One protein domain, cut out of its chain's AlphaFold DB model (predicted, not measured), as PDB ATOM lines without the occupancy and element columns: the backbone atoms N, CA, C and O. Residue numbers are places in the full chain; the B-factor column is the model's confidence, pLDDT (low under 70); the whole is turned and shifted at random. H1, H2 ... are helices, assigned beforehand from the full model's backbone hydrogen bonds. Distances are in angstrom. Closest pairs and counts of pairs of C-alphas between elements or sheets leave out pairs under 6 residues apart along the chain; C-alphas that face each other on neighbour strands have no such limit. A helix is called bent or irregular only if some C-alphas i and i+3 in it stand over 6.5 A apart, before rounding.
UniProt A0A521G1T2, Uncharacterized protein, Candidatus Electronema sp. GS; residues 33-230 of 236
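AT A GLANCE: This is residues 33 to 230 of the 236 residues of an uncharacterized protein of Candidatus Electronema sp. GS (UniProt A0A521G1T2). Four long helices, H1, H4, H5 and H9, make an up-and-down bundle, H1 beside H4, H4 beside H5, H5 beside H9 and H9 beside H1. Near one end of it the kinked helix H8 crosses from H6 past the first part of H4 to the last part of H1; H6 crosses H4, H7 touches H4 about perpendicular with its first residue, Tyr 166, closest, the short H2 and H3 lie farthest from the middle, and H10 packs on H1 and H9. The printed part has 198 residues, with ten named helices in the order H1 to H10 and no named strand. The class is all helix, and the whole is compact, with a radius of gyration of the C-alphas of 16.4 A and spans of 47 by 41 by 31 A.

HOW THE PARTS SIT: Begin with H1, residues 33 to 59, and look from it to H4, residues 90 to 115, the hub, which touches five helices. They run opposite ways at a steep tilt of 35.3 degrees, only just steep, and touch closest at the C-alphas of Leu 39 and Cys 105, 5.0 A apart. H4 and H5, residues 120 to 138, form a helical hairpin at a shallow tilt of 31 degrees; their closest C-alphas, Leu 106 and Ser 130, are 6.3 A apart. H5 touches H9, residues 197 to 218, opposite ways at a shallow tilt of 20 degrees, with the C-alphas of Arg 136 and Ala 203 closest at 4.9 A. H9 touches H1 at a shallow tilt of 31 degrees, opposite ways, closest at the C-alphas of His 47 and Leu 204, 5.9 A. These four are the up-and-down bundle, each running against the one before it in the chain; H1 and H5 are apart, and so are H4 and H9. Now walk outward. H6, residues 145 to 154, touches H4 about perpendicular at 83 degrees, the C-alphas of Ser 104 and Gly 152 being closest at 3.5 A. H7, residues 166 to 172, touches H4 about perpendicular at 90 degrees, closest at the C-alphas of Tyr 97 and Tyr 166, 6.8 A. H8, residues 176 to 192, has a kink of 42 degrees near residue 183; its residues 184 to 189 touch H4, closest at the C-alphas of Cys 96 and Ile 185, 6.3 A. H2, residues 74 to 77, touches H8, closest at the C-alphas of Pro 74 and Ser 182, 5.3 A. H3, residues 82 to 86, touches no helix but is near H4 and H7. H10, residues 223 to 230, touches H1 at a steep tilt of 53 degrees, the same way, closest at the C-alphas of Val 44 and Leu 224, 5.8 A. Every O i to N i+4 pair is within hydrogen-bond range in H3, H6, H7, H9 and H10; H1 has 21 of 23, H4 20 of 22, H5 14 of 15 and H8 9 of 13, and H2 is too short for such a pair.

IN THESE COORDINATES: Find C-alpha 33 at (89.288, 131.304, 101.328); from there H1 runs 38.1 A to C-alpha 59. H4 begins at C-alpha 90 at (84.736, 156.237, 114.700) and is 36.9 A long, H5 is 27.6 A, H8 25.0 A and H9 31.0 A. H4 is irregular, with C-alphas 111 and 114 7.7 A apart; H1 and H8 are only just so, at 6.8 A from C-alpha 34 to 37 and 6.9 A from C-alpha 180 to 183. H10 ends at C-alpha 230 at (102.676, 145.360, 113.189).

THE WHOLE: The C-alphas farthest apart, of Asp 61 and Phe 115, are 49.9 A apart. The printed part has no cut. The links H1 to H2 and H6 to H7 are long; in the latter, residues 156 to 157 pair antiparallel with 162 to 163. The mean pLDDT of the printed part is 89.9, and it is under 70 at residue 69, residues 114 to 121 and residues 219 to 220.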
ATOM      1  N   LEU A  33      89.430 129.923 101.789       83.12
ATOM      2  CA  LEU A  33      89.288 131.304 101.328       83.12
ATOM      3  C   LEU A  33      87.948 131.926 101.733       83.12
ATOM      4  O   LEU A  33      87.916 133.089 102.123       83.12
ATOM      5  N   GLU A  34      86.857 131.168 101.662       85.56
ATOM      6  CA  GLU A  34      85.506 131.693 101.861       85.56
ATOM      7  C   GLU A  34      85.093 131.751 103.333       85.56
ATOM      8  O   GLU A  34      84.299 132.625 103.689       85.56
ATOM      9  N   HIS A  35      85.623 130.871 104.191       87.19
ATOM     10  CA  HIS A  35      85.168 130.737 105.581       87.19
ATOM     11  C   HIS A  35      86.283 130.932 106.609       87.19
ATOM     12  O   HIS A  35      86.150 131.768 107.505       87.19
ATOM     13  N   LEU A  36      87.391 130.192 106.492       88.81
ATOM     14  CA  LEU A  36      88.412 130.162 107.547       88.81
ATOM     15  C   LEU A  36      89.292 131.416 107.558       88.81
ATOM     16  O   LEU A  36      89.584 131.941 108.630       88.81
ATOM     17  N   ASN A  37      89.677 131.930 106.389       89.88
ATOM     18  CA  ASN A  37      90.475 133.153 106.282       89.88
ATOM     19  C   ASN A  37      89.713 134.395 106.775       89.88
ATOM     20  O   ASN A  37      90.281 135.130 107.585       89.88
ATOM     21  N   PRO A  38      88.442 134.631 106.381       92.69
ATOM     22  CA  PRO A  38      87.646 135.716 106.950       92.69
ATOM     23  C   PRO A  38      87.467 135.586 108.463       92.69
ATOM     24  O   PRO A  38      87.655 136.569 109.177       92.69
ATOM     25  N   LEU A  39      87.181 134.376 108.967       94.75
ATOM     26  CA  LEU A  39      87.087 134.150 110.409       94.75
ATOM     27  C   LEU A  39      88.397 134.518 111.107       94.75
ATOM     28  O   LEU A  39      88.368 135.260 112.084       94.75
ATOM     29  N   ARG A  40      89.541 134.054 110.593       93.44
ATOM     30  CA  ARG A  40      90.860 134.366 111.155       93.44
ATOM     31  C   ARG A  40      91.125 135.871 111.179       93.44
ATOM     32  O   ARG A  40      91.540 136.388 112.209       93.44
ATOM     33  N   LEU A  41      90.845 136.571 110.078       93.62
ATOM     34  CA  LEU A  41      91.026 138.021 109.973       93.62
ATOM     35  C   LEU A  41      90.220 138.769 111.042       93.62
ATOM     36  O   LEU A  41      90.789 139.505 111.844       93.62
ATOM     37  N   PHE A  42      88.903 138.564 111.089       96.56
ATOM     38  CA  PHE A  42      88.051 139.320 112.009       96.56
ATOM     39  C   PHE A  42      88.192 138.879 113.464       96.56
ATOM     40  O   PHE A  42      87.973 139.687 114.365       96.56
ATOM     41  N   LEU A  43      88.621 137.639 113.713       96.81
ATOM     42  CA  LEU A  43      89.022 137.198 115.042       96.81
ATOM     43  C   LEU A  43      90.227 137.998 115.540       96.81
ATOM     44  O   LEU A  43      90.195 138.508 116.655       96.81
ATOM     45  N   VAL A  44      91.256 138.147 114.706       95.56
ATOM     46  CA  VAL A  44      92.474 138.896 115.040       95.56
ATOM     47  C   VAL A  44      92.175 140.382 115.234       95.56
ATOM     48  O   VAL A  44      92.571 140.950 116.250       95.56
ATOM     49  N   GLU A  45      91.428 141.005 114.318       96.50
ATOM     50  CA  GLU A  45      91.079 142.428 114.430       96.50
ATOM     51  C   GLU A  45      90.216 142.720 115.661       96.50
ATOM     52  O   GLU A  45      90.458 143.682 116.394       96.50
ATOM     53  N   CYS A  46      89.225 141.868 115.935       97.19
ATOM     54  CA  CYS A  46      88.380 142.020 117.110       97.19
ATOM     55  C   CYS A  46      89.173 141.763 118.404       97.19
ATOM     56  O   CYS A  46      89.022 142.522 119.364       97.19
ATOM     57  N   HIS A  47      90.066 140.765 118.424       97.38
ATOM     58  CA  HIS A  47      90.924 140.476 119.577       97.38
ATOM     59  C   HIS A  47      91.804 141.681 119.899       97.38
ATOM     60  O   HIS A  47      91.796 142.178 121.025       97.38
ATOM     61  N   PHE A  48      92.535 142.182 118.900       95.62
ATOM     62  CA  PHE A  48      93.399 143.344 119.066       95.62
ATOM     63  C   PHE A  48      92.606 144.554 119.567       95.62
ATOM     64  O   PHE A  48      93.011 145.206 120.529       95.62
ATOM     65  N   ARG A  49      91.427 144.814 118.985       95.19
ATOM     66  CA  ARG A  49      90.569 145.920 119.417       95.19
ATOM     67  C   ARG A  49      90.144 145.789 120.878       95.19
ATOM     68  O   ARG A  49      90.241 146.764 121.616       95.19
ATOM     69  N   LEU A  50      89.696 144.611 121.309       95.25
ATOM     70  CA  LEU A  50      89.307 144.360 122.700       95.25
ATOM     71  C   LEU A  50      90.484 144.514 123.669       95.25
ATOM     72  O   LEU A  50      90.332 145.122 124.729       95.25
ATOM     73  N   ALA A  51      91.657 144.012 123.290       95.19
ATOM     74  CA  ALA A  51      92.876 144.130 124.077       95.19
ATOM     75  C   ALA A  51      93.305 145.591 124.250       95.19
ATOM     76  O   ALA A  51      93.638 146.009 125.357       95.19
ATOM     77  N   GLU A  52      93.229 146.382 123.182       93.06
ATOM     78  CA  GLU A  52      93.553 147.804 123.217       93.06
ATOM     79  C   GLU A  52      92.566 148.593 124.087       93.06
ATOM     80  O   GLU A  52      92.974 149.435 124.885       93.06
ATOM     81  N   ILE A  53      91.266 148.290 124.001       93.06
ATOM     82  CA  ILE A  53      90.258 148.896 124.882       93.06
ATOM     83  C   ILE A  53      90.577 148.570 126.339       93.06
ATOM     84  O   ILE A  53      90.679 149.475 127.162       93.06
ATOM     85  N   ARG A  54      90.791 147.288 126.653       94.06
ATOM     86  CA  ARG A  54      91.159 146.826 127.995       94.06
ATOM     87  C   ARG A  54      92.410 147.539 128.511       94.06
ATOM     88  O   ARG A  54      92.420 147.987 129.654       94.06
ATOM     89  N   ARG A  55      93.453 147.656 127.684       92.62
ATOM     90  CA  ARG A  55      94.701 148.348 128.033       92.62
ATOM     91  C   ARG A  55      94.442 149.815 128.374       92.62
ATOM     92  O   ARG A  55      94.878 150.266 129.426       92.62
ATOM     93  N   ARG A  56      93.694 150.534 127.529       92.31
ATOM     94  CA  ARG A  56      93.345 151.949 127.754       92.31
ATOM     95  C   ARG A  56      92.541 152.156 129.028       92.31
ATOM     96  O   ARG A  56      92.847 153.069 129.781       92.31
ATOM     97  N   VAL A  57      91.562 151.290 129.292       92.69
ATOM     98  CA  VAL A  57      90.803 151.318 130.548       92.69
ATOM     99  C   VAL A  57      91.742 151.160 131.744       92.69
ATOM    100  O   VAL A  57      91.675 151.964 132.662       92.69
ATOM    101  N   LYS A  58      92.637 150.164 131.728       90.31
ATOM    102  CA  LYS A  58      93.551 149.874 132.850       90.31
ATOM    103  C   LYS A  58      94.629 150.938 133.081       90.31
ATOM    104  O   LYS A  58      95.145 151.025 134.186       90.31
ATOM    105  N   GLN A  59      95.015 151.680 132.045       89.81
ATOM    106  CA  GLN A  59      96.054 152.715 132.125       89.81
ATOM    107  C   GLN A  59      95.500 154.118 132.394       89.81
ATOM    108  O   GLN A  59      96.276 155.039 132.618       89.81
ATOM    109  N   SER A  60      94.180 154.291 132.339       89.50
ATOM    110  CA  SER A  60      93.523 155.559 132.643       89.50
ATOM    111  C   SER A  60      93.340 155.722 134.148       89.50
ATOM    112  O   SER A  60      92.837 154.813 134.807       89.50
ATOM    113  N   ASP A  61      93.635 156.913 134.670       85.69
ATOM    114  CA  ASP A  61      93.402 157.267 136.081       85.69
ATOM    115  C   ASP A  61      91.930 157.094 136.489       85.69
ATOM    116  O   ASP A  61      91.609 156.801 137.640       85.69
ATOM    117  N   SER A  62      91.013 157.251 135.529       84.50
ATOM    118  CA  SER A  62      89.573 157.114 135.759       84.50
ATOM    119  C   SER A  62      89.052 155.682 135.605       84.50
ATOM    120  O   SER A  62      87.855 155.455 135.798       84.50
ATOM    121  N   ASN A  63      89.918 154.720 135.259       87.25
ATOM    122  CA  ASN A  63      89.547 153.374 134.818       87.25
ATOM    123  C   ASN A  63      88.532 153.387 133.662       87.25
ATOM    124  O   ASN A  63      87.585 152.598 133.639       87.25
ATOM    125  N   LYS A  64      88.690 154.316 132.712       88.12
ATOM    126  CA  LYS A  64      87.830 154.434 131.527       88.12
ATOM    127  C   LYS A  64      88.648 154.680 130.269       88.12
ATOM    128  O   LYS A  64      89.740 155.233 130.299       88.12
ATOM    129  N   CYS A  65      88.099 154.266 129.140       86.00
ATOM    130  CA  CYS A  65      88.650 154.520 127.823       86.00
ATOM    131  C   CYS A  65      88.012 155.793 127.260       86.00
ATOM    132  O   CYS A  65      86.933 155.724 126.676       86.00
ATOM    133  N   ASP A  66      88.665 156.943 127.424       79.69
ATOM    134  CA  ASP A  66      88.085 158.262 127.115       79.69
ATOM    135  C   ASP A  66      87.555 158.378 125.677       79.69
ATOM    136  O   ASP A  66      86.516 158.984 125.431       79.69
ATOM    137  N   ILE A  67      88.200 157.687 124.733       80.19
ATOM    138  CA  ILE A  67      87.795 157.643 123.322       80.19
ATOM    139  C   ILE A  67      86.471 156.885 123.060       80.19
ATOM    140  O   ILE A  67      85.961 156.939 121.946       80.19
ATOM    141  N   PHE A  68      85.918 156.163 124.049       77.50
ATOM    142  CA  PHE A  68      84.591 155.516 123.985       77.50
ATOM    143  C   PHE A  68      83.479 156.374 124.578       77.50
ATOM    144  O   PHE A  68      82.308 156.053 124.390       77.50
ATOM    145  N   LEU A  69      83.811 157.428 125.324       69.06
ATOM    146  CA  LEU A  69      82.852 158.089 126.211       69.06
ATOM    147  C   LEU A  69      82.026 159.190 125.533       69.06
ATOM    148  O   LEU A  69      81.326 159.932 126.221       69.06
ATOM    149  N   PHE A  70      82.075 159.294 124.202       80.12
ATOM    150  CA  PHE A  70      81.286 160.276 123.455       80.12
ATOM    151  C   PHE A  70      79.784 159.970 123.473       80.12
ATOM    152  O   PHE A  70      78.986 160.898 123.415       80.12
ATOM    153  N   GLU A  71      79.401 158.696 123.607       85.06
ATOM    154  CA  GLU A  71      78.001 158.274 123.708       85.06
ATOM    155  C   GLU A  71      77.738 157.459 124.968       85.06
ATOM    156  O   GLU A  71      78.553 156.640 125.398       85.06
ATOM    157  N   LYS A  72      76.569 157.692 125.570       84.00
ATOM    158  CA  LYS A  72      76.154 157.030 126.817       84.00
ATOM    159  C   LYS A  72      75.222 155.848 126.581       84.00
ATOM    160  O   LYS A  72      75.131 154.981 127.444       84.00
ATOM    161  N   ASN A  73      74.520 155.828 125.452       86.19
ATOM    162  CA  ASN A  73      73.562 154.787 125.105       86.19
ATOM    163  C   ASN A  73      73.472 154.605 123.576       86.19
ATOM    164  O   ASN A  73      73.935 155.472 122.832       86.19
ATOM    165  N   PRO A  74      72.894 153.486 123.103       87.00
ATOM    166  CA  PRO A  74      72.751 153.216 121.673       87.00
ATOM    167  C   PRO A  74      71.855 154.206 120.919       87.00
ATOM    168  O   PRO A  74      72.160 154.541 119.776       87.00
ATOM    169  N   ASP A  75      70.793 154.710 121.555       87.19
ATOM    170  CA  ASP A  75      69.812 155.603 120.917       87.19
ATOM    171  C   ASP A  75      70.444 156.917 120.434       87.19
ATOM    172  O   ASP A  75      70.013 157.498 119.436       87.19
ATOM    173  N   GLY A  76      71.524 157.353 121.092       87.50
ATOM    174  CA  GLY A  76      72.308 158.521 120.694       87.50
ATOM    175  C   GLY A  76      72.919 158.422 119.292       87.50
ATOM    176  O   GLY A  76      73.186 159.455 118.682       87.50
ATOM    177  N   ILE A  77      73.100 157.217 118.736       90.00
ATOM    178  CA  ILE A  77      73.769 157.007 117.439       90.00
ATOM    179  C   ILE A  77      72.848 157.293 116.247       90.00
ATOM    180  O   ILE A  77      73.317 157.762 115.208       90.00
ATOM    181  N   LYS A  78      71.537 157.062 116.385       89.31
ATOM    182  CA  LYS A  78      70.583 157.091 115.261       89.31
ATOM    183  C   LYS A  78      70.546 158.439 114.530       89.31
ATOM    184  O   LYS A  78      70.412 158.484 113.311       89.31
ATOM    185  N   ASN A  79      70.731 159.528 115.274       89.25
ATOM    186  CA  ASN A  79      70.662 160.897 114.761       89.25
ATOM    187  C   ASN A  79      72.040 161.496 114.425       89.25
ATOM    188  O   ASN A  79      72.154 162.709 114.260       89.25
ATOM    189  N   LYS A  80      73.107 160.686 114.374       93.00
ATOM    190  CA  LYS A  80      74.461 161.182 114.094       93.00
ATOM    191  C   LYS A  80      74.707 161.369 112.603       93.00
ATOM    192  O   LYS A  80      74.295 160.564 111.768       93.00
ATOM    193  N   GLU A  81      75.432 162.432 112.283       93.38
ATOM    194  CA  GLU A  81      75.873 162.734 110.926       93.38
ATOM    195  C   GLU A  81      77.100 161.903 110.530       93.38
ATOM    196  O   GLU A  81      77.876 161.456 111.378       93.38
ATOM    197  N   ASP A  82      77.331 161.760 109.223       93.62
ATOM    198  CA  ASP A  82      78.464 161.015 108.656       93.62
ATOM    199  C   ASP A  82      79.822 161.483 109.216       93.62
ATOM    200  O   ASP A  82      80.740 160.678 109.395       93.62
ATOM    201  N   LEU A  83      79.960 162.778 109.523       94.88
ATOM    202  CA  LEU A  83      81.192 163.339 110.074       94.88
ATOM    203  C   LEU A  83      81.535 162.747 111.447       94.88
ATOM    204  O   LEU A  83      82.703 162.464 111.710       94.88
ATOM    205  N   TRP A  84      80.529 162.502 112.287       94.69
ATOM    206  CA  TRP A  84      80.714 161.929 113.620       94.69
ATOM    207  C   TRP A  84      81.251 160.494 113.541       94.69
ATOM    208  O   TRP A  84      82.193 160.143 114.253       94.69
ATOM    209  N   PHE A  85      80.736 159.684 112.607       94.12
ATOM    210  CA  PHE A  85      81.233 158.325 112.352       94.12
ATOM    211  C   PHE A  85      82.690 158.297 111.869       94.12
ATOM    212  O   PHE A  85      83.370 157.294 112.052       94.12
ATOM    213  N   ASN A  86      83.191 159.386 111.284       93.81
ATOM    214  CA  ASN A  86      84.583 159.505 110.838       93.81
ATOM    215  C   ASN A  86      85.508 160.161 111.875       93.81
ATOM    216  O   ASN A  86      86.719 160.214 111.661       93.81
ATOM    217  N   ARG A  87      84.962 160.670 112.983       92.31
ATOM    218  CA  ARG A  87      85.706 161.393 114.019       92.31
ATOM    219  C   ARG A  87      85.473 160.767 115.387       92.31
ATOM    220  O   ARG A  87      85.981 159.680 115.654       92.31
ATOM    221  N   GLU A  88      84.711 161.432 116.245       91.19
ATOM    222  CA  GLU A  88      84.551 161.087 117.654       91.19
ATOM    223  C   GLU A  88      83.892 159.709 117.826       91.19
ATOM    224  O   GLU A  88      84.284 158.924 118.685       91.19
ATOM    225  N   GLY A  89      82.937 159.366 116.956       92.88
ATOM    226  CA  GLY A  89      82.246 158.076 116.971       92.88
ATOM    227  C   GLY A  89      83.014 156.926 116.324       92.88
ATOM    228  O   GLY A  89      82.673 155.760 116.546       92.88
ATOM    229  N   CYS A  90      84.056 157.223 115.540       94.25
ATOM    230  CA  CYS A  90      84.736 156.237 114.700       94.25
ATOM    231  C   CYS A  90      85.237 155.047 115.516       94.25
ATOM    232  O   CYS A  90      85.017 153.890 115.149       94.25
ATOM    233  N   TYR A  91      85.865 155.299 116.665       94.50
ATOM    234  CA  TYR A  91      86.470 154.226 117.446       94.50
ATOM    235  C   TYR A  91      85.426 153.274 118.052       94.50
ATOM    236  O   TYR A  91      85.588 152.054 117.960       94.50
ATOM    237  N   LEU A  92      84.338 153.803 118.621       95.06
ATOM    238  CA  LEU A  92      83.228 152.998 119.145       95.06
ATOM    239  C   LEU A  92      82.569 152.177 118.030       95.06
ATOM    240  O   LEU A  92      82.426 150.957 118.147       95.06
ATOM    241  N   VAL A  93      82.198 152.833 116.931       95.94
ATOM    242  CA  VAL A  93      81.425 152.196 115.860       95.94
ATOM    243  C   VAL A  93      82.274 151.193 115.082       95.94
ATOM    244  O   VAL A  93      81.790 150.111 114.761       95.94
ATOM    245  N   SER A  94      83.557 151.477 114.836       96.56
ATOM    246  CA  SER A  94      84.471 150.498 114.224       96.56
ATOM    247  C   SER A  94      84.707 149.283 115.125       96.56
ATOM    248  O   SER A  94      84.798 148.167 114.622       96.56
ATOM    249  N   SER A  95      84.721 149.451 116.451       97.12
ATOM    250  CA  SER A  95      84.805 148.315 117.382       97.12
ATOM    251  C   SER A  95      83.565 147.420 117.292       97.12
ATOM    252  O   SER A  95      83.689 146.195 117.216       97.12
ATOM    253  N   CYS A  96      82.378 148.033 117.212       96.75
ATOM    254  CA  CYS A  96      81.126 147.319 116.970       96.75
ATOM    255  C   CYS A  96      81.157 146.591 115.618       96.75
ATOM    256  O   CYS A  96      80.847 145.405 115.553       96.75
ATOM    257  N   TYR A  97      81.592 147.272 114.557       98.12
ATOM    258  CA  TYR A  97      81.692 146.709 113.212       98.12
ATOM    259  C   TYR A  97      82.580 145.459 113.159       98.12
ATOM    260  O   TYR A  97      82.175 144.440 112.603       98.12
ATOM    261  N   LEU A  98      83.764 145.499 113.781       98.19
ATOM    262  CA  LEU A  98      84.688 144.360 113.814       98.19
ATOM    263  C   LEU A  98      84.091 143.153 114.549       98.19
ATOM    264  O   LEU A  98      84.202 142.023 114.071       98.19
ATOM    265  N   ALA A  99      83.423 143.381 115.681       97.81
ATOM    266  CA  ALA A  99      82.734 142.319 116.412       97.81
ATOM    267  C   ALA A  99      81.543 141.751 115.621       97.81
ATOM    268  O   ALA A  99      81.354 140.537 115.573       97.81
ATOM    269  N   ALA A 100      80.778 142.603 114.933       97.88
ATOM    270  CA  ALA A 100      79.702 142.154 114.057       97.88
ATOM    271  C   ALA A 100      80.247 141.298 112.894       97.88
ATOM    272  O   ALA A 100      79.678 140.250 112.579       97.88
ATOM    273  N   CYS A 101      81.377 141.691 112.292       98.19
ATOM    274  CA  CYS A 101      82.042 140.911 111.242       98.19
ATOM    275  C   CYS A 101      82.489 139.542 111.755       98.19
ATOM    276  O   CYS A 101      82.306 138.534 111.068       98.19
ATOM    277  N   LEU A 102      83.023 139.490 112.979       98.12
ATOM    278  CA  LEU A 102      83.362 138.236 113.641       98.12
ATOM    279  C   LEU A 102      82.125 137.345 113.815       98.12
ATOM    280  O   LEU A 102      82.184 136.170 113.456       98.12
ATOM    281  N   PHE A 103      80.998 137.880 114.298       97.50
ATOM    282  CA  PHE A 103      79.760 137.101 114.429       97.50
ATOM    283  C   PHE A 103      79.262 136.573 113.084       97.50
ATOM    284  O   PHE A 103      78.900 135.402 112.985       97.50
ATOM    285  N   SER A 104      79.330 137.385 112.028       96.62
ATOM    286  CA  SER A 104      78.994 136.940 110.673       96.62
ATOM    287  C   SER A 104      79.887 135.780 110.216       96.62
ATOM    288  O   SER A 104      79.399 134.763 109.720       96.62
ATOM    289  N   CYS A 105      81.198 135.863 110.457       95.75
ATOM    290  CA  CYS A 105      82.130 134.789 110.110       95.75
ATOM    291  C   CYS A 105      81.896 133.512 110.933       95.75
ATOM    292  O   CYS A 105      81.941 132.414 110.376       95.75
ATOM    293  N   LEU A 106      81.602 133.636 112.232       95.38
ATOM    294  CA  LEU A 106      81.256 132.505 113.101       95.38
ATOM    295  C   LEU A 106      79.969 131.808 112.636       95.38
ATOM    296  O   LEU A 106      79.923 130.575 112.594       95.38
ATOM    297  N   ASN A 107      78.948 132.576 112.237       93.50
ATOM    298  CA  ASN A 107      77.713 132.036 111.667       93.50
ATOM    299  C   ASN A 107      77.996 131.269 110.377       93.50
ATOM    300  O   ASN A 107      77.601 130.114 110.255       93.50
ATOM    301  N   ARG A 108      78.748 131.874 109.449       91.38
ATOM    302  CA  ARG A 108      79.086 131.244 108.168       91.38
ATOM    303  C   ARG A 108      79.869 129.951 108.359       91.38
ATOM    304  O   ARG A 108      79.581 128.975 107.677       91.38
ATOM    305  N   VAL A 109      80.823 129.906 109.292       89.44
ATOM    306  CA  VAL A 109      81.531 128.659 109.630       89.44
ATOM    307  C   VAL A 109      80.557 127.605 110.147       89.44
ATOM    308  O   VAL A 109      80.616 126.476 109.676       89.44
ATOM    309  N   ARG A 110      79.625 127.967 111.039       86.31
ATOM    310  CA  ARG A 110      78.608 127.045 111.571       86.31
ATOM    311  C   ARG A 110      77.666 126.507 110.492       86.31
ATOM    312  O   ARG A 110      77.382 125.315 110.475       86.31
ATOM    313  N   GLU A 111      77.195 127.368 109.599       85.56
ATOM    314  CA  GLU A 111      76.324 126.990 108.479       85.56
ATOM    315  C   GLU A 111      77.055 126.103 107.463       85.56
ATOM    316  O   GLU A 111      76.446 125.248 106.824       85.56
ATOM    317  N   SER A 112      78.376 126.267 107.357       80.75
ATOM    318  CA  SER A 112      79.207 125.556 106.383       80.75
ATOM    319  C   SER A 112      79.821 124.265 106.923       80.75
ATOM    320  O   SER A 112      80.478 123.565 106.163       80.75
ATOM    321  N   VAL A 113      79.590 123.914 108.198       71.44
ATOM    322  CA  VAL A 113      80.118 122.694 108.850       71.44
ATOM    323  C   VAL A 113      79.947 121.430 108.014       71.44
ATOM    324  O   VAL A 113      80.922 120.689 107.920       71.44
ATOM    325  N   PRO A 114      78.784 121.153 107.381       64.69
ATOM    326  CA  PRO A 114      78.629 119.943 106.574       64.69
ATOM    327  C   PRO A 114      79.608 119.851 105.394       64.69
ATOM    328  O   PRO A 114      79.768 118.779 104.818       64.69
ATOM    329  N   PHE A 115      80.237 120.971 105.034       62.25
ATOM    330  CA  PHE A 115      81.146 121.116 103.908       62.25
ATOM    331  C   PHE A 115      82.596 121.369 104.336       62.25
ATOM    332  O   PHE A 115      83.471 121.346 103.479       62.25
ATOM    333  N   LEU A 116      82.890 121.607 105.623       63.62
ATOM    334  CA  LEU A 116      84.267 121.776 106.095       63.62
ATOM    335  C   LEU A 116      84.965 120.405 106.088       63.62
ATOM    336  O   LEU A 116      84.611 119.522 106.855       63.62
ATOM    337  N   GLU A 117      85.948 120.207 105.205       65.56
ATOM    338  CA  GLU A 117      86.782 118.993 105.174       65.56
ATOM    339  C   GLU A 117      88.167 119.253 105.814       65.56
ATOM    340  O   GLU A 117      89.209 119.097 105.164       65.56
ATOM    341  N   LEU A 118      88.216 119.698 107.082       61.12
ATOM    342  CA  LEU A 118      89.489 119.807 107.817       61.12
ATOM    343  C   LEU A 118      89.949 118.407 108.256       61.12
ATOM    344  O   LEU A 118      90.951 117.889 107.756       61.12
ATOM    345  N   SER A 119      89.165 117.807 109.154       64.19
ATOM    346  CA  SER A 119      89.120 116.410 109.605       64.19
ATOM    347  C   SER A 119      87.944 116.304 110.598       64.19
ATOM    348  O   SER A 119      87.650 117.283 111.279       64.19
ATOM    349  N   LYS A 120      87.283 115.143 110.762       62.59
ATOM    350  CA  LYS A 120      86.098 115.027 111.659       62.59
ATOM    351  C   LYS A 120      86.344 115.558 113.085       62.59
ATOM    352  O   LYS A 120      85.443 116.113 113.718       62.59
ATOM    353  N   THR A 121      87.553 115.357 113.605       66.38
ATOM    354  CA  THR A 121      87.980 115.851 114.920       66.38
ATOM    355  C   THR A 121      88.212 117.360 114.925       66.38
ATOM    356  O   THR A 121      87.827 118.029 115.883       66.38
ATOM    357  N   ASP A 122      88.778 117.908 113.850       78.19
ATOM    358  CA  ASP A 122      89.055 119.341 113.733       78.19
ATOM    359  C   ASP A 122      87.788 120.159 113.474       78.19
ATOM    360  O   ASP A 122      87.662 121.245 114.030       78.19
ATOM    361  N   ASP A 123      86.811 119.633 112.731       79.12
ATOM    362  CA  ASP A 123      85.530 120.317 112.499       79.12
ATOM    363  C   ASP A 123      84.746 120.466 113.815       79.12
ATOM    364  O   ASP A 123      84.234 121.538 114.148       79.12
ATOM    365  N   THR A 124      84.731 119.400 114.627       83.44
ATOM    366  CA  THR A 124      84.122 119.409 115.966       83.44
ATOM    367  C   THR A 124      84.835 120.403 116.884       83.44
ATOM    368  O   THR A 124      84.192 121.163 117.611       83.44
ATOM    369  N   ARG A 125      86.173 120.436 116.835       89.00
ATOM    370  CA  ARG A 125      86.982 121.362 117.634       89.00
ATOM    371  C   ARG A 125      86.783 122.815 117.206       89.00
ATOM    372  O   ARG A 125      86.606 123.669 118.070       89.00
ATOM    373  N   LEU A 126      86.741 123.094 115.904       90.25
ATOM    374  CA  LEU A 126      86.454 124.419 115.355       90.25
ATOM    375  C   LEU A 126      85.101 124.932 115.847       90.25
ATOM    376  O   LEU A 126      85.000 126.077 116.291       90.25
ATOM    377  N   LEU A 127      84.071 124.084 115.827       89.56
ATOM    378  CA  LEU A 127      82.748 124.442 116.334       89.56
ATOM    379  C   LEU A 127      82.736 124.698 117.836       89.56
ATOM    380  O   LEU A 127      82.124 125.672 118.284       89.56
ATOM    381  N   ALA A 128      83.405 123.846 118.611       91.69
ATOM    382  CA  ALA A 128      83.511 124.007 120.054       91.69
ATOM    383  C   ALA A 128      84.203 125.332 120.409       91.69
ATOM    384  O   ALA A 128      83.687 126.092 121.227       91.69
ATOM    385  N   LEU A 129      85.313 125.659 119.741       95.12
ATOM    386  CA  LEU A 129      86.051 126.909 119.942       95.12
ATOM    387  C   LEU A 129      85.262 128.139 119.464       95.12
ATOM    388  O   LEU A 129      85.185 129.137 120.177       95.12
ATOM    389  N   SER A 130      84.592 128.053 118.313       93.88
ATOM    390  CA  SER A 130      83.706 129.113 117.800       93.88
ATOM    391  C   SER A 130      82.547 129.401 118.762       93.88
ATOM    392  O   SER A 130      82.197 130.552 119.038       93.88
ATOM    393  N   THR A 131      81.967 128.340 119.329       92.81
ATOM    394  CA  THR A 131      80.918 128.439 120.348       92.81
ATOM    395  C   THR A 131      81.474 129.015 121.644       92.81
ATOM    396  O   THR A 131      80.838 129.885 122.236       92.81
ATOM    397  N   LYS A 132      82.682 128.608 122.056       95.31
ATOM    398  CA  LYS A 132      83.373 129.158 123.228       95.31
ATOM    399  C   LYS A 132      83.523 130.674 123.112       95.31
ATOM    400  O   LYS A 132      83.128 131.362 124.046       95.31
ATOM    401  N   VAL A 133      84.000 131.190 121.975       96.25
ATOM    402  CA  VAL A 133      84.083 132.643 121.713       96.25
ATOM    403  C   VAL A 133      82.711 133.303 121.859       96.25
ATOM    404  O   VAL A 133      82.566 134.243 122.639       96.25
ATOM    405  N   SER A 134      81.686 132.760 121.196       94.31
ATOM    406  CA  SER A 134      80.316 133.300 121.255       94.31
ATOM    407  C   SER A 134      79.778 133.370 122.696       94.31
ATOM    408  O   SER A 134      79.166 134.357 123.105       94.31
ATOM    409  N   LEU A 135      80.049 132.347 123.513       93.56
ATOM    410  CA  LEU A 135      79.631 132.296 124.918       93.56
ATOM    411  C   LEU A 135      80.381 133.293 125.812       93.56
ATOM    412  O   LEU A 135      79.816 133.748 126.805       93.56
ATOM    413  N   ARG A 136      81.626 133.665 125.485       94.56
ATOM    414  CA  ARG A 136      82.355 134.688 126.256       94.56
ATOM    415  C   ARG A 136      81.788 136.085 126.047       94.56
ATOM    416  O   ARG A 136      81.690 136.838 127.009       94.56
ATOM    417  N   PHE A 137      81.301 136.392 124.844       93.38
ATOM    418  CA  PHE A 137      80.578 137.642 124.591       93.38
ATOM    419  C   PHE A 137      79.262 137.752 125.374       93.38
ATOM    420  O   PHE A 137      78.853 138.867 125.682       93.38
ATOM    421  N   LEU A 138      78.617 136.634 125.728       91.31
ATOM    422  CA  LEU A 138      77.358 136.607 126.487       91.31
ATOM    423  C   LEU A 138      77.531 136.939 127.978       91.31
ATOM    424  O   LEU A 138      76.598 137.462 128.592       91.31
ATOM    425  N   ARG A 139      78.680 136.616 128.584       86.31
ATOM    426  CA  ARG A 139      78.860 136.722 130.042       86.31
ATOM    427  C   ARG A 139      78.570 138.124 130.580       86.31
ATOM    428  O   ARG A 139      78.836 139.126 129.918       86.31
ATOM    429  N   ASN A 140      78.055 138.168 131.811       86.06
ATOM    430  CA  ASN A 140      77.713 139.396 132.537       86.06
ATOM    431  C   ASN A 140      76.804 140.323 131.711       86.06
ATOM    432  O   ASN A 140      77.144 141.480 131.466       86.06
ATOM    433  N   PHE A 141      75.677 139.771 131.239       82.81
ATOM    434  CA  PHE A 141      74.683 140.467 130.408       82.81
ATOM    435  C   PHE A 141      75.306 141.166 129.189       82.81
ATOM    436  O   PHE A 141      74.979 142.307 128.868       82.81
ATOM    437  N   GLY A 142      76.258 140.488 128.544       90.69
ATOM    438  CA  GLY A 142      76.909 140.978 127.341       90.69
ATOM    439  C   GLY A 142      76.003 140.855 126.117       90.69
ATOM    440  O   GLY A 142      74.855 141.290 126.113       90.69
ATOM    441  N   ILE A 143      76.511 140.270 125.041       93.94
ATOM    442  CA  ILE A 143      75.769 140.119 123.788       93.94
ATOM    443  C   ILE A 143      75.156 138.724 123.751       93.94
ATOM    444  O   ILE A 143      75.878 137.726 123.750       93.94
ATOM    445  N   PHE A 144      73.827 138.633 123.713       91.81
ATOM    446  CA  PHE A 144      73.143 137.342 123.719       91.81
ATOM    447  C   PHE A 144      73.467 136.518 122.476       91.81
ATOM    448  O   PHE A 144      73.476 137.046 121.370       91.81
ATOM    449  N   TYR A 145      73.674 135.213 122.646       88.94
ATOM    450  CA  TYR A 145      74.047 134.303 121.556       88.94
ATOM    451  C   TYR A 145      73.083 134.355 120.357       88.94
ATOM    452  O   TYR A 145      73.519 134.349 119.210       88.94
ATOM    453  N   VAL A 146      71.775 134.460 120.613       90.12
ATOM    454  CA  VAL A 146      70.757 134.595 119.557       90.12
ATOM    455  C   VAL A 146      70.889 135.939 118.834       90.12
ATOM    456  O   VAL A 146      70.837 135.983 117.611       90.12
ATOM    457  N   SER A 147      71.146 137.026 119.567       92.12
ATOM    458  CA  SER A 147      71.386 138.346 118.974       92.12
ATOM    459  C   SER A 147      72.687 138.386 118.175       92.12
ATOM    460  O   SER A 147      72.716 139.012 117.126       92.12
ATOM    461  N   GLN A 148      73.745 137.689 118.614       94.94
ATOM    462  CA  GLN A 148      74.983 137.549 117.834       94.94
ATOM    463  C   GLN A 148      74.695 136.929 116.462       94.94
ATOM    464  O   GLN A 148      75.245 137.383 115.459       94.94
ATOM    465  N   PHE A 149      73.802 135.932 116.406       93.25
ATOM    466  CA  PHE A 149      73.387 135.334 115.141       93.25
ATOM    467  C   PHE A 149      72.706 136.364 114.228       93.25
ATOM    468  O   PHE A 149      73.155 136.532 113.097       93.25
ATOM    469  N   SER A 150      71.703 137.101 114.724       93.75
ATOM    470  CA  SER A 150      71.014 138.147 113.947       93.75
ATOM    471  C   SER A 150      71.962 139.258 113.485       93.75
ATOM    472  O   SER A 150      72.009 139.566 112.301       93.75
ATOM    473  N   ILE A 151      72.808 139.775 114.383       95.62
ATOM    474  CA  ILE A 151      73.838 140.779 114.066       95.62
ATOM    475  C   ILE A 151      74.734 140.290 112.921       95.62
ATOM    476  O   ILE A 151      74.998 141.021 111.970       95.62
ATOM    477  N   GLY A 152      75.219 139.047 113.009       95.25
ATOM    478  CA  GLY A 152      76.078 138.468 111.982       95.25
ATOM    479  C   GLY A 152      75.355 138.211 110.657       95.25
ATOM    480  O   GLY A 152      75.978 138.305 109.598       95.25
ATOM    481  N   HIS A 153      74.063 137.889 110.709       93.50
ATOM    482  CA  HIS A 153      73.216 137.709 109.534       93.50
ATOM    483  C   HIS A 153      73.000 139.037 108.793       93.50
ATOM    484  O   HIS A 153      73.238 139.105 107.588       93.50
ATOM    485  N   ASP A 154      72.637 140.096 109.516       94.69
ATOM    486  CA  ASP A 154      72.325 141.410 108.943       94.69
ATOM    487  C   ASP A 154      73.569 142.123 108.394       94.69
ATOM    488  O   ASP A 154      73.478 142.971 107.509       94.69
ATOM    489  N   LEU A 155      74.760 141.735 108.861       95.50
ATOM    490  CA  LEU A 155      76.024 142.238 108.328       95.50
ATOM    491  C   LEU A 155      76.473 141.554 107.025       95.50
ATOM    492  O   LEU A 155      77.512 141.920 106.469       95.50
ATOM    493  N   TYR A 156      75.744 140.555 106.529       94.62
ATOM    494  CA  TYR A 156      76.118 139.833 105.317       94.62
ATOM    495  C   TYR A 156      75.166 140.131 104.161       94.62
ATOM    496  O   TYR A 156      74.002 139.733 104.161       94.62
ATOM    497  N   ASN A 157      75.689 140.757 103.107       93.88
ATOM    498  CA  ASN A 157      74.959 140.905 101.859       93.88
ATOM    499  C   ASN A 157      75.030 139.585 101.076       93.88
ATOM    500  O   ASN A 157      76.039 139.263 100.446       93.88
ATOM    501  N   ARG A 158      73.933 138.819 101.107       89.25
ATOM    502  CA  ARG A 158      73.811 137.533 100.401       89.25
ATOM    503  C   ARG A 158      73.792 137.678  98.880       89.25
ATOM    504  O   ARG A 158      74.273 136.778  98.202       89.25
ATOM    505  N   ALA A 159      73.265 138.783  98.350       91.81
ATOM    506  CA  ALA A 159      73.209 139.021  96.907       91.81
ATOM    507  C   ALA A 159      74.607 139.265  96.321       91.81
ATOM    508  O   ALA A 159      74.920 138.781  95.239       91.81
ATOM    509  N   GLU A 160      75.462 139.965  97.067       92.94
ATOM    510  CA  GLU A 160      76.841 140.275  96.665       92.94
ATOM    511  C   GLU A 160      77.883 139.321  97.271       92.94
ATOM    512  O   GLU A 160      79.078 139.462  97.017       92.94
ATOM    513  N   ASN A 161      77.440 138.344  98.068       89.94
ATOM    514  CA  ASN A 161      78.276 137.354  98.747       89.94
ATOM    515  C   ASN A 161      79.460 137.977  99.518       89.94
ATOM    516  O   ASN A 161      80.595 137.504  99.435       89.94
ATOM    517  N   ARG A 162      79.197 139.058 100.262       93.88
ATOM    518  CA  ARG A 162      80.214 139.793 101.029       93.88
ATOM    519  C   ARG A 162      79.654 140.375 102.322       93.88
ATOM    520  O   ARG A 162      78.450 140.563 102.473       93.88
ATOM    521  N   LEU A 163      80.557 140.733 103.228       96.06
ATOM    522  CA  LEU A 163      80.216 141.559 104.381       96.06
ATOM    523  C   LEU A 163      79.871 142.985 103.939       96.06
ATOM    524  O   LEU A 163      80.404 143.492 102.942       96.06
ATOM    525  N   LEU A 164      79.008 143.641 104.712       97.12
ATOM    526  CA  LEU A 164      78.819 145.081 104.614       97.12
ATOM    527  C   LEU A 164      80.149 145.798 104.867       97.12
ATOM    528  O   LEU A 164      80.944 145.403 105.719       97.12
ATOM    529  N   THR A 165      80.386 146.872 104.130       97.25
ATOM    530  CA  THR A 165      81.456 147.834 104.389       97.25
ATOM    531  C   THR A 165      81.153 148.632 105.656       97.25
ATOM    532  O   THR A 165      80.006 148.714 106.101       97.25
ATOM    533  N   TYR A 166      82.167 149.293 106.219       97.19
ATOM    534  CA  TYR A 166      81.974 150.173 107.374       97.19
ATOM    535  C   TYR A 166      80.920 151.265 107.117       97.19
ATOM    536  O   TYR A 166      80.072 151.520 107.965       97.19
ATOM    537  N   ARG A 167      80.912 151.866 105.919       96.38
ATOM    538  CA  ARG A 167      79.923 152.890 105.547       96.38
ATOM    539  C   ARG A 167      78.499 152.335 105.525       96.38
ATOM    540  O   ARG A 167      77.591 152.974 106.048       96.38
ATOM    541  N   GLU A 168      78.303 151.159 104.933       96.69
ATOM    542  CA  GLU A 168      76.996 150.487 104.919       96.69
ATOM    543  C   GLU A 168      76.542 150.131 106.337       96.69
ATOM    544  O   GLU A 168      75.378 150.323 106.673       96.69
ATOM    545  N   PHE A 169      77.468 149.704 107.196       96.94
ATOM    546  CA  PHE A 169      77.182 149.458 108.604       96.94
ATOM    547  C   PHE A 169      76.756 150.732 109.353       96.94
ATOM    548  O   PHE A 169      75.766 150.712 110.076       96.94
ATOM    549  N   CYS A 170      77.427 151.868 109.144       95.75
ATOM    550  CA  CYS A 170      77.001 153.146 109.730       95.75
ATOM    551  C   CYS A 170      75.607 153.577 109.242       95.75
ATOM    552  O   CYS A 170      74.840 154.163 110.003       95.75
ATOM    553  N   ASN A 171      75.252 153.281 107.988       94.81
ATOM    554  CA  ASN A 171      73.896 153.507 107.481       94.81
ATOM    555  C   ASN A 171      72.882 152.593 108.179       94.81
ATOM    556  O   ASN A 171      71.825 153.066 108.590       94.81
ATOM    557  N   LEU A 172      73.226 151.316 108.368       94.25
ATOM    558  CA  LEU A 172      72.396 150.349 109.084       94.25
ATOM    559  C   LEU A 172      72.114 150.806 110.522       94.25
ATOM    560  O   LEU A 172      70.965 150.771 110.949       94.25
ATOM    561  N   LEU A 173      73.117 151.332 111.236       93.94
ATOM    562  CA  LEU A 173      72.953 151.844 112.604       93.94
ATOM    563  C   LEU A 173      72.022 153.064 112.725       93.94
ATOM    564  O   LEU A 173      71.583 153.383 113.828       93.94
ATOM    565  N   ARG A 174      71.722 153.751 111.618       91.50
ATOM    566  CA  ARG A 174      70.758 154.865 111.578       91.50
ATOM    567  C   ARG A 174      69.343 154.426 111.204       91.50
ATOM    568  O   ARG A 174      68.405 155.209 111.340       91.50
ATOM    569  N   SER A 175      69.185 153.200 110.714       90.38
ATOM    570  CA  SER A 175      67.890 152.640 110.332       90.38
ATOM    571  C   SER A 175      67.116 152.106 111.543       90.38
ATOM    572  O   SER A 175      67.671 151.945 112.629       90.38
ATOM    573  N   GLU A 176      65.832 151.797 111.359       84.56
ATOM    574  CA  GLU A 176      65.023 151.129 112.395       84.56
ATOM    575  C   GLU A 176      65.519 149.704 112.700       84.56
ATOM    576  O   GLU A 176      65.356 149.211 113.816       84.56
ATOM    577  N   ASP A 177      66.205 149.069 111.746       82.31
ATOM    578  CA  ASP A 177      66.757 147.717 111.894       82.31
ATOM    579  C   ASP A 177      67.967 147.673 112.849       82.31
ATOM    580  O   ASP A 177      68.431 146.601 113.247       82.31
ATOM    581  N   ALA A 178      68.454 148.838 113.296       85.56
ATOM    582  CA  ALA A 178      69.566 148.969 114.231       85.56
ATOM    583  C   ALA A 178      69.294 148.361 115.622       85.56
ATOM    584  O   ALA A 178      70.238 148.181 116.395       85.56
ATOM    585  N   ILE A 179      68.042 148.017 115.956       85.50
ATOM    586  CA  ILE A 179      67.652 147.500 117.279       85.50
ATOM    587  C   ILE A 179      68.478 146.283 117.719       85.50
ATOM    588  O   ILE A 179      68.832 146.150 118.894       85.50
ATOM    589  N   TRP A 180      68.862 145.419 116.776       86.50
ATOM    590  CA  TRP A 180      69.672 144.233 117.060       86.50
ATOM    591  C   TRP A 180      71.117 144.574 117.441       86.50
ATOM    592  O   TRP A 180      71.781 143.790 118.120       86.50
ATOM    593  N   PHE A 181      71.587 145.768 117.080       92.81
ATOM    594  CA  PHE A 181      72.924 146.269 117.382       92.81
ATOM    595  C   PHE A 181      72.980 147.052 118.697       92.81
ATOM    596  O   PHE A 181      74.077 147.279 119.211       92.81
ATOM    597  N   SER A 182      71.842 147.400 119.308       92.00
ATOM    598  CA  SER A 182      71.812 148.166 120.562       92.00
ATOM    599  C   SER A 182      72.607 147.487 121.677       92.00
ATOM    600  O   SER A 182      73.437 148.120 122.327       92.00
ATOM    601  N   ARG A 183      72.455 146.166 121.845       92.94
ATOM    602  CA  ARG A 183      73.203 145.404 122.861       92.94
ATOM    603  C   ARG A 183      74.706 145.339 122.573       92.94
ATOM    604  O   ARG A 183      75.499 145.302 123.514       92.94
ATOM    605  N   LEU A 184      75.098 145.331 121.296       94.88
ATOM    606  CA  LEU A 184      76.497 145.370 120.855       94.88
ATOM    607  C   LEU A 184      77.127 146.736 121.156       94.88
ATOM    608  O   LEU A 184      78.211 146.794 121.729       94.88
ATOM    609  N   ILE A 185      76.429 147.824 120.835       94.38
ATOM    610  CA  ILE A 185      76.869 149.185 121.158       94.38
ATOM    611  C   ILE A 185      77.001 149.342 122.675       94.38
ATOM    612  O   ILE A 185      78.040 149.770 123.175       94.38
ATOM    613  N   GLU A 186      75.981 148.923 123.422       93.50
ATOM    614  CA  GLU A 186      75.982 149.009 124.877       93.50
ATOM    615  C   GLU A 186      77.090 148.148 125.503       93.50
ATOM    616  O   GLU A 186      77.721 148.565 126.472       93.50
ATOM    617  N   TYR A 187      77.386 146.968 124.942       94.62
ATOM    618  CA  TYR A 187      78.527 146.147 125.361       94.62
ATOM    619  C   TYR A 187      79.838 146.941 125.306       94.62
ATOM    620  O   TYR A 187      80.582 146.961 126.288       94.62
ATOM    621  N   PHE A 188      80.097 147.634 124.197       94.81
ATOM    622  CA  PHE A 188      81.313 148.425 124.030       94.81
ATOM    623  C   PHE A 188      81.327 149.701 124.878       94.81
ATOM    624  O   PHE A 188      82.375 150.027 125.432       94.81
ATOM    625  N   ILE A 189      80.188 150.381 125.047       93.50
ATOM    626  CA  ILE A 189      80.069 151.537 125.950       93.50
ATOM    627  C   ILE A 189      80.397 151.123 127.391       93.50
ATOM    628  O   ILE A 189      81.261 151.729 128.019       93.50
ATOM    629  N   GLN A 190      79.769 150.058 127.902       93.25
ATOM    630  CA  GLN A 190      80.026 149.544 129.254       93.25
ATOM    631  C   GLN A 190      81.500 149.170 129.444       93.25
ATOM    632  O   GLN A 190      82.117 149.534 130.443       93.25
ATOM    633  N   THR A 191      82.087 148.474 128.469       92.88
ATOM    634  CA  THR A 191      83.502 148.100 128.517       92.88
ATOM    635  C   THR A 191      84.412 149.327 128.501       92.88
ATOM    636  O   THR A 191      85.350 149.391 129.291       92.88
ATOM    637  N   GLY A 192      84.111 150.332 127.676       92.06
ATOM    638  CA  GLY A 192      84.814 151.615 127.681       92.06
ATOM    639  C   GLY A 192      84.680 152.369 129.009       92.06
ATOM    640  O   GLY A 192      85.599 153.074 129.406       92.06
ATOM    641  N   GLN A 193      83.585 152.172 129.742       92.06
ATOM    642  CA  GLN A 193      83.369 152.720 131.085       92.06
ATOM    643  C   GLN A 193      84.043 151.909 132.207       92.06
ATOM    644  O   GLN A 193      83.795 152.191 133.379       92.06
ATOM    645  N   GLY A 194      84.852 150.900 131.874       91.44
ATOM    646  CA  GLY A 194      85.526 150.050 132.857       91.44
ATOM    647  C   GLY A 194      84.635 148.978 133.483       91.44
ATOM    648  O   GLY A 194      85.037 148.315 134.437       91.44
ATOM    649  N   GLN A 195      83.428 148.775 132.958       92.25
ATOM    650  CA  GLN A 195      82.489 147.795 133.492       92.25
ATOM    651  C   GLN A 195      82.726 146.416 132.875       92.25
ATOM    652  O   GLN A 195      83.045 146.279 131.691       92.25
ATOM    653  N   ASN A 196      82.492 145.375 133.677       91.00
ATOM    654  CA  ASN A 196      82.496 143.975 133.245       91.00
ATOM    655  C   ASN A 196      83.795 143.522 132.545       91.00
ATOM    656  O   ASN A 196      83.739 142.662 131.671       91.00
ATOM    657  N   LEU A 197      84.962 144.069 132.907       91.50
ATOM    658  CA  LEU A 197      86.234 143.786 132.214       91.50
ATOM    659  C   LEU A 197      86.632 142.305 132.212       91.50
ATOM    660  O   LEU A 197      87.255 141.853 131.260       91.50
ATOM    661  N   GLU A 198      86.210 141.531 133.212       91.50
ATOM    662  CA  GLU A 198      86.410 140.077 133.247       91.50
ATOM    663  C   GLU A 198      85.874 139.387 131.980       91.50
ATOM    664  O   GLU A 198      86.537 138.516 131.418       91.50
ATOM    665  N   ARG A 199      84.729 139.835 131.438       91.81
ATOM    666  CA  ARG A 199      84.169 139.259 130.201       91.81
ATOM    667  C   ARG A 199      85.070 139.510 128.991       91.81
ATOM    668  O   ARG A 199      85.065 138.714 128.056       91.81
ATOM    669  N   ILE A 200      85.834 140.605 129.007       94.31
ATOM    670  CA  ILE A 200      86.811 140.920 127.961       94.31
ATOM    671  C   ILE A 200      88.007 139.989 128.080       94.31
ATOM    672  O   ILE A 200      88.411 139.405 127.083       94.31
ATOM    673  N   ASP A 201      88.528 139.802 129.291       93.94
ATOM    674  CA  ASP A 201      89.674 138.924 129.554       93.94
ATOM    675  C   ASP A 201      89.375 137.489 129.105       93.94
ATOM    676  O   ASP A 201      90.177 136.849 128.424       93.94
ATOM    677  N   GLU A 202      88.171 137.007 129.398       94.38
ATOM    678  CA  GLU A 202      87.737 135.695 128.945       94.38
ATOM    679  C   GLU A 202      87.501 135.607 127.435       94.38
ATOM    680  O   GLU A 202      87.820 134.580 126.829       94.38
ATOM    681  N   ALA A 203      86.931 136.652 126.824       95.69
ATOM    682  CA  ALA A 203      86.744 136.711 125.377       95.69
ATOM    683  C   ALA A 203      88.095 136.679 124.658       95.69
ATOM    684  O   ALA A 203      88.272 135.858 123.762       95.69
ATOM    685  N   LEU A 204      89.067 137.476 125.112       96.94
ATOM    686  CA  LEU A 204      90.436 137.481 124.601       96.94
ATOM    687  C   LEU A 204      91.065 136.087 124.688       96.94
ATOM    688  O   LEU A 204      91.534 135.571 123.677       96.94
ATOM    689  N   ALA A 205      90.978 135.422 125.844       96.69
ATOM    690  CA  ALA A 205      91.512 134.071 126.011       96.69
ATOM    691  C   ALA A 205      90.863 133.048 125.057       96.69
ATOM    692  O   ALA A 205      91.552 132.225 124.451       96.69
ATOM    693  N   ALA A 206      89.538 133.098 124.882       97.25
ATOM    694  CA  ALA A 206      88.837 132.211 123.952       97.25
ATOM    695  C   ALA A 206      89.192 132.499 122.484       97.25
ATOM    696  O   ALA A 206      89.314 131.575 121.680       97.25
ATOM    697  N   MET A 207      89.364 133.774 122.133       97.81
ATOM    698  CA  MET A 207      89.750 134.198 120.791       97.81
ATOM    699  C   MET A 207      91.200 133.817 120.477       97.81
ATOM    700  O   MET A 207      91.469 133.362 119.369       97.81
ATOM    701  N   ALA A 208      92.111 133.913 121.447       96.06
ATOM    702  CA  ALA A 208      93.490 133.455 121.310       96.06
ATOM    703  C   ALA A 208      93.573 131.945 121.046       96.06
ATOM    704  O   ALA A 208      94.278 131.507 120.134       96.06
ATOM    705  N   GLU A 209      92.790 131.146 121.773       95.88
ATOM    706  CA  GLU A 209      92.722 129.698 121.557       95.88
ATOM    707  C   GLU A 209      92.167 129.342 120.169       95.88
ATOM    708  O   GLU A 209      92.731 128.495 119.473       95.88
ATOM    709  N   LEU A 210      91.093 130.013 119.732       95.81
ATOM    710  CA  LEU A 210      90.554 129.820 118.384       95.81
ATOM    711  C   LEU A 210      91.558 130.257 117.307       95.81
ATOM    712  O   LEU A 210      91.697 129.564 116.301       95.81
ATOM    713  N   SER A 211      92.290 131.356 117.517       94.44
ATOM    714  CA  SER A 211      93.313 131.816 116.572       94.44
ATOM    715  C   SER A 211      94.433 130.794 116.436       94.44
ATOM    716  O   SER A 211      94.767 130.418 115.320       94.44
ATOM    717  N   SER A 212      94.959 130.282 117.551       92.88
ATOM    718  CA  SER A 212      96.008 129.254 117.556       92.88
ATOM    719  C   SER A 212      95.579 127.988 116.801       92.88
ATOM    720  O   SER A 212      96.346 127.414 116.017       92.88
ATOM    721  N   PHE A 213      94.318 127.580 116.972       91.88
ATOM    722  CA  PHE A 213      93.738 126.481 116.206       91.88
ATOM    723  C   PHE A 213      93.662 126.799 114.703       91.88
ATOM    724  O   PHE A 213      94.099 125.984 113.890       91.88
ATOM    725  N   LEU A 214      93.147 127.972 114.320       90.25
ATOM    726  CA  LEU A 214      93.030 128.386 112.915       90.25
ATOM    727  C   LEU A 214      94.398 128.526 112.237       90.25
ATOM    728  O   LEU A 214      94.556 128.118 111.088       90.25
ATOM    729  N   ASP A 215      95.393 129.051 112.945       89.31
ATOM    730  CA  ASP A 215      96.770 129.193 112.470       89.31
ATOM    731  C   ASP A 215      97.375 127.830 112.120       89.31
ATOM    732  O   ASP A 215      97.969 127.662 111.048       89.31
ATOM    733  N   SER A 216      97.121 126.833 112.973       85.06
ATOM    734  CA  SER A 216      97.537 125.443 112.766       85.06
ATOM    735  C   SER A 216      96.764 124.765 111.628       85.06
ATOM    736  O   SER A 216      97.356 124.076 110.799       85.06
ATOM    737  N   ALA A 217      95.446 124.972 111.553       79.69
ATOM    738  CA  ALA A 217      94.568 124.314 110.581       79.69
ATOM    739  C   ALA A 217      94.680 124.889 109.155       79.69
ATOM    740  O   ALA A 217      94.478 124.172 108.170       79.69
ATOM    741  N   VAL A 218      94.989 126.184 109.028       72.88
ATOM    742  CA  VAL A 218      95.073 126.906 107.744       72.88
ATOM    743  C   VAL A 218      96.527 127.084 107.275       72.88
ATOM    744  O   VAL A 218      96.754 127.407 106.111       72.88
ATOM    745  N   GLY A 219      97.522 126.832 108.134       66.50
ATOM    746  CA  GLY A 219      98.947 126.974 107.803       66.50
ATOM    747  C   GLY A 219      99.411 128.433 107.713       66.50
ATOM    748  O   GLY A 219     100.285 128.755 106.914       66.50
ATOM    749  N   GLY A 220      98.781 129.325 108.488       65.44
ATOM    750  CA  GLY A 220      98.914 130.783 108.372       65.44
ATOM    751  C   GLY A 220     100.053 131.440 109.156       65.44
ATOM    752  O   GLY A 220     100.297 132.626 108.953       65.44
ATOM    753  N   GLY A 221     100.746 130.702 110.027       76.25
ATOM    754  CA  GLY A 221     101.684 131.286 110.995       76.25
ATOM    755  C   GLY A 221     100.969 131.949 112.181       76.25
ATOM    756  O   GLY A 221      99.763 131.821 112.319       76.25
ATOM    757  N   GLU A 222     101.715 132.625 113.056       85.31
ATOM    758  CA  GLU A 222     101.220 133.221 114.310       85.31
ATOM    759  C   GLU A 222     100.445 134.536 114.062       85.31
ATOM    760  O   GLU A 222     101.017 135.628 114.141       85.31
ATOM    761  N   SER A 223      99.148 134.448 113.744       86.69
ATOM    762  CA  SER A 223      98.369 135.599 113.254       86.69
ATOM    763  C   SER A 223      98.239 136.719 114.290       86.69
ATOM    764  O   SER A 223      98.435 137.893 113.965       86.69
ATOM    765  N   LEU A 224      97.949 136.377 115.550       87.06
ATOM    766  CA  LEU A 224      97.866 137.371 116.625       87.06
ATOM    767  C   LEU A 224      99.224 138.026 116.876       87.06
ATOM    768  O   LEU A 224      99.316 139.249 116.862       87.06
ATOM    769  N   GLY A 225     100.291 137.239 117.029       84.12
ATOM    770  CA  GLY A 225     101.636 137.777 117.254       84.12
ATOM    771  C   GLY A 225     102.084 138.726 116.139       84.12
ATOM    772  O   GLY A 225     102.635 139.791 116.415       84.12
ATOM    773  N   GLN A 226     101.792 138.400 114.874       87.00
ATOM    774  CA  GLN A 226     102.058 139.297 113.744       87.00
ATOM    775  C   GLN A 226     101.265 140.606 113.835       87.00
ATOM    776  O   GLN A 226     101.836 141.672 113.601       87.00
ATOM    777  N   ARG A 227      99.985 140.544 114.222       89.44
ATOM    778  CA  ARG A 227      99.142 141.731 114.415       89.44
ATOM    779  C   ARG A 227      99.718 142.663 115.483       89.44
ATOM    780  O   ARG A 227      99.881 143.848 115.204       89.44
ATOM    781  N   TYR A 228     100.083 142.139 116.652       85.81
ATOM    782  CA  TYR A 228     100.689 142.935 117.730       85.81
ATOM    783  C   TYR A 228     102.017 143.573 117.299       85.81
ATOM    784  O   TYR A 228     102.201 144.782 117.456       85.81
ATOM    785  N   ARG A 229     102.896 142.802 116.640       86.44
ATOM    786  CA  ARG A 229     104.167 143.316 116.098       86.44
ATOM    787  C   ARG A 229     103.966 144.438 115.077       86.44
ATOM    788  O   ARG A 229     104.711 145.411 115.109       86.44
ATOM    789  N   SER A 230     102.965 144.328 114.200       84.25
ATOM    790  CA  SER A 230     102.676 145.360 113.189       84.25
ATOM    791  C   SER A 230     102.246 146.707 113.784       84.25
ATOM    792  O   SER A 230     102.427 147.734 113.142       84.25
TER     793      SER A 230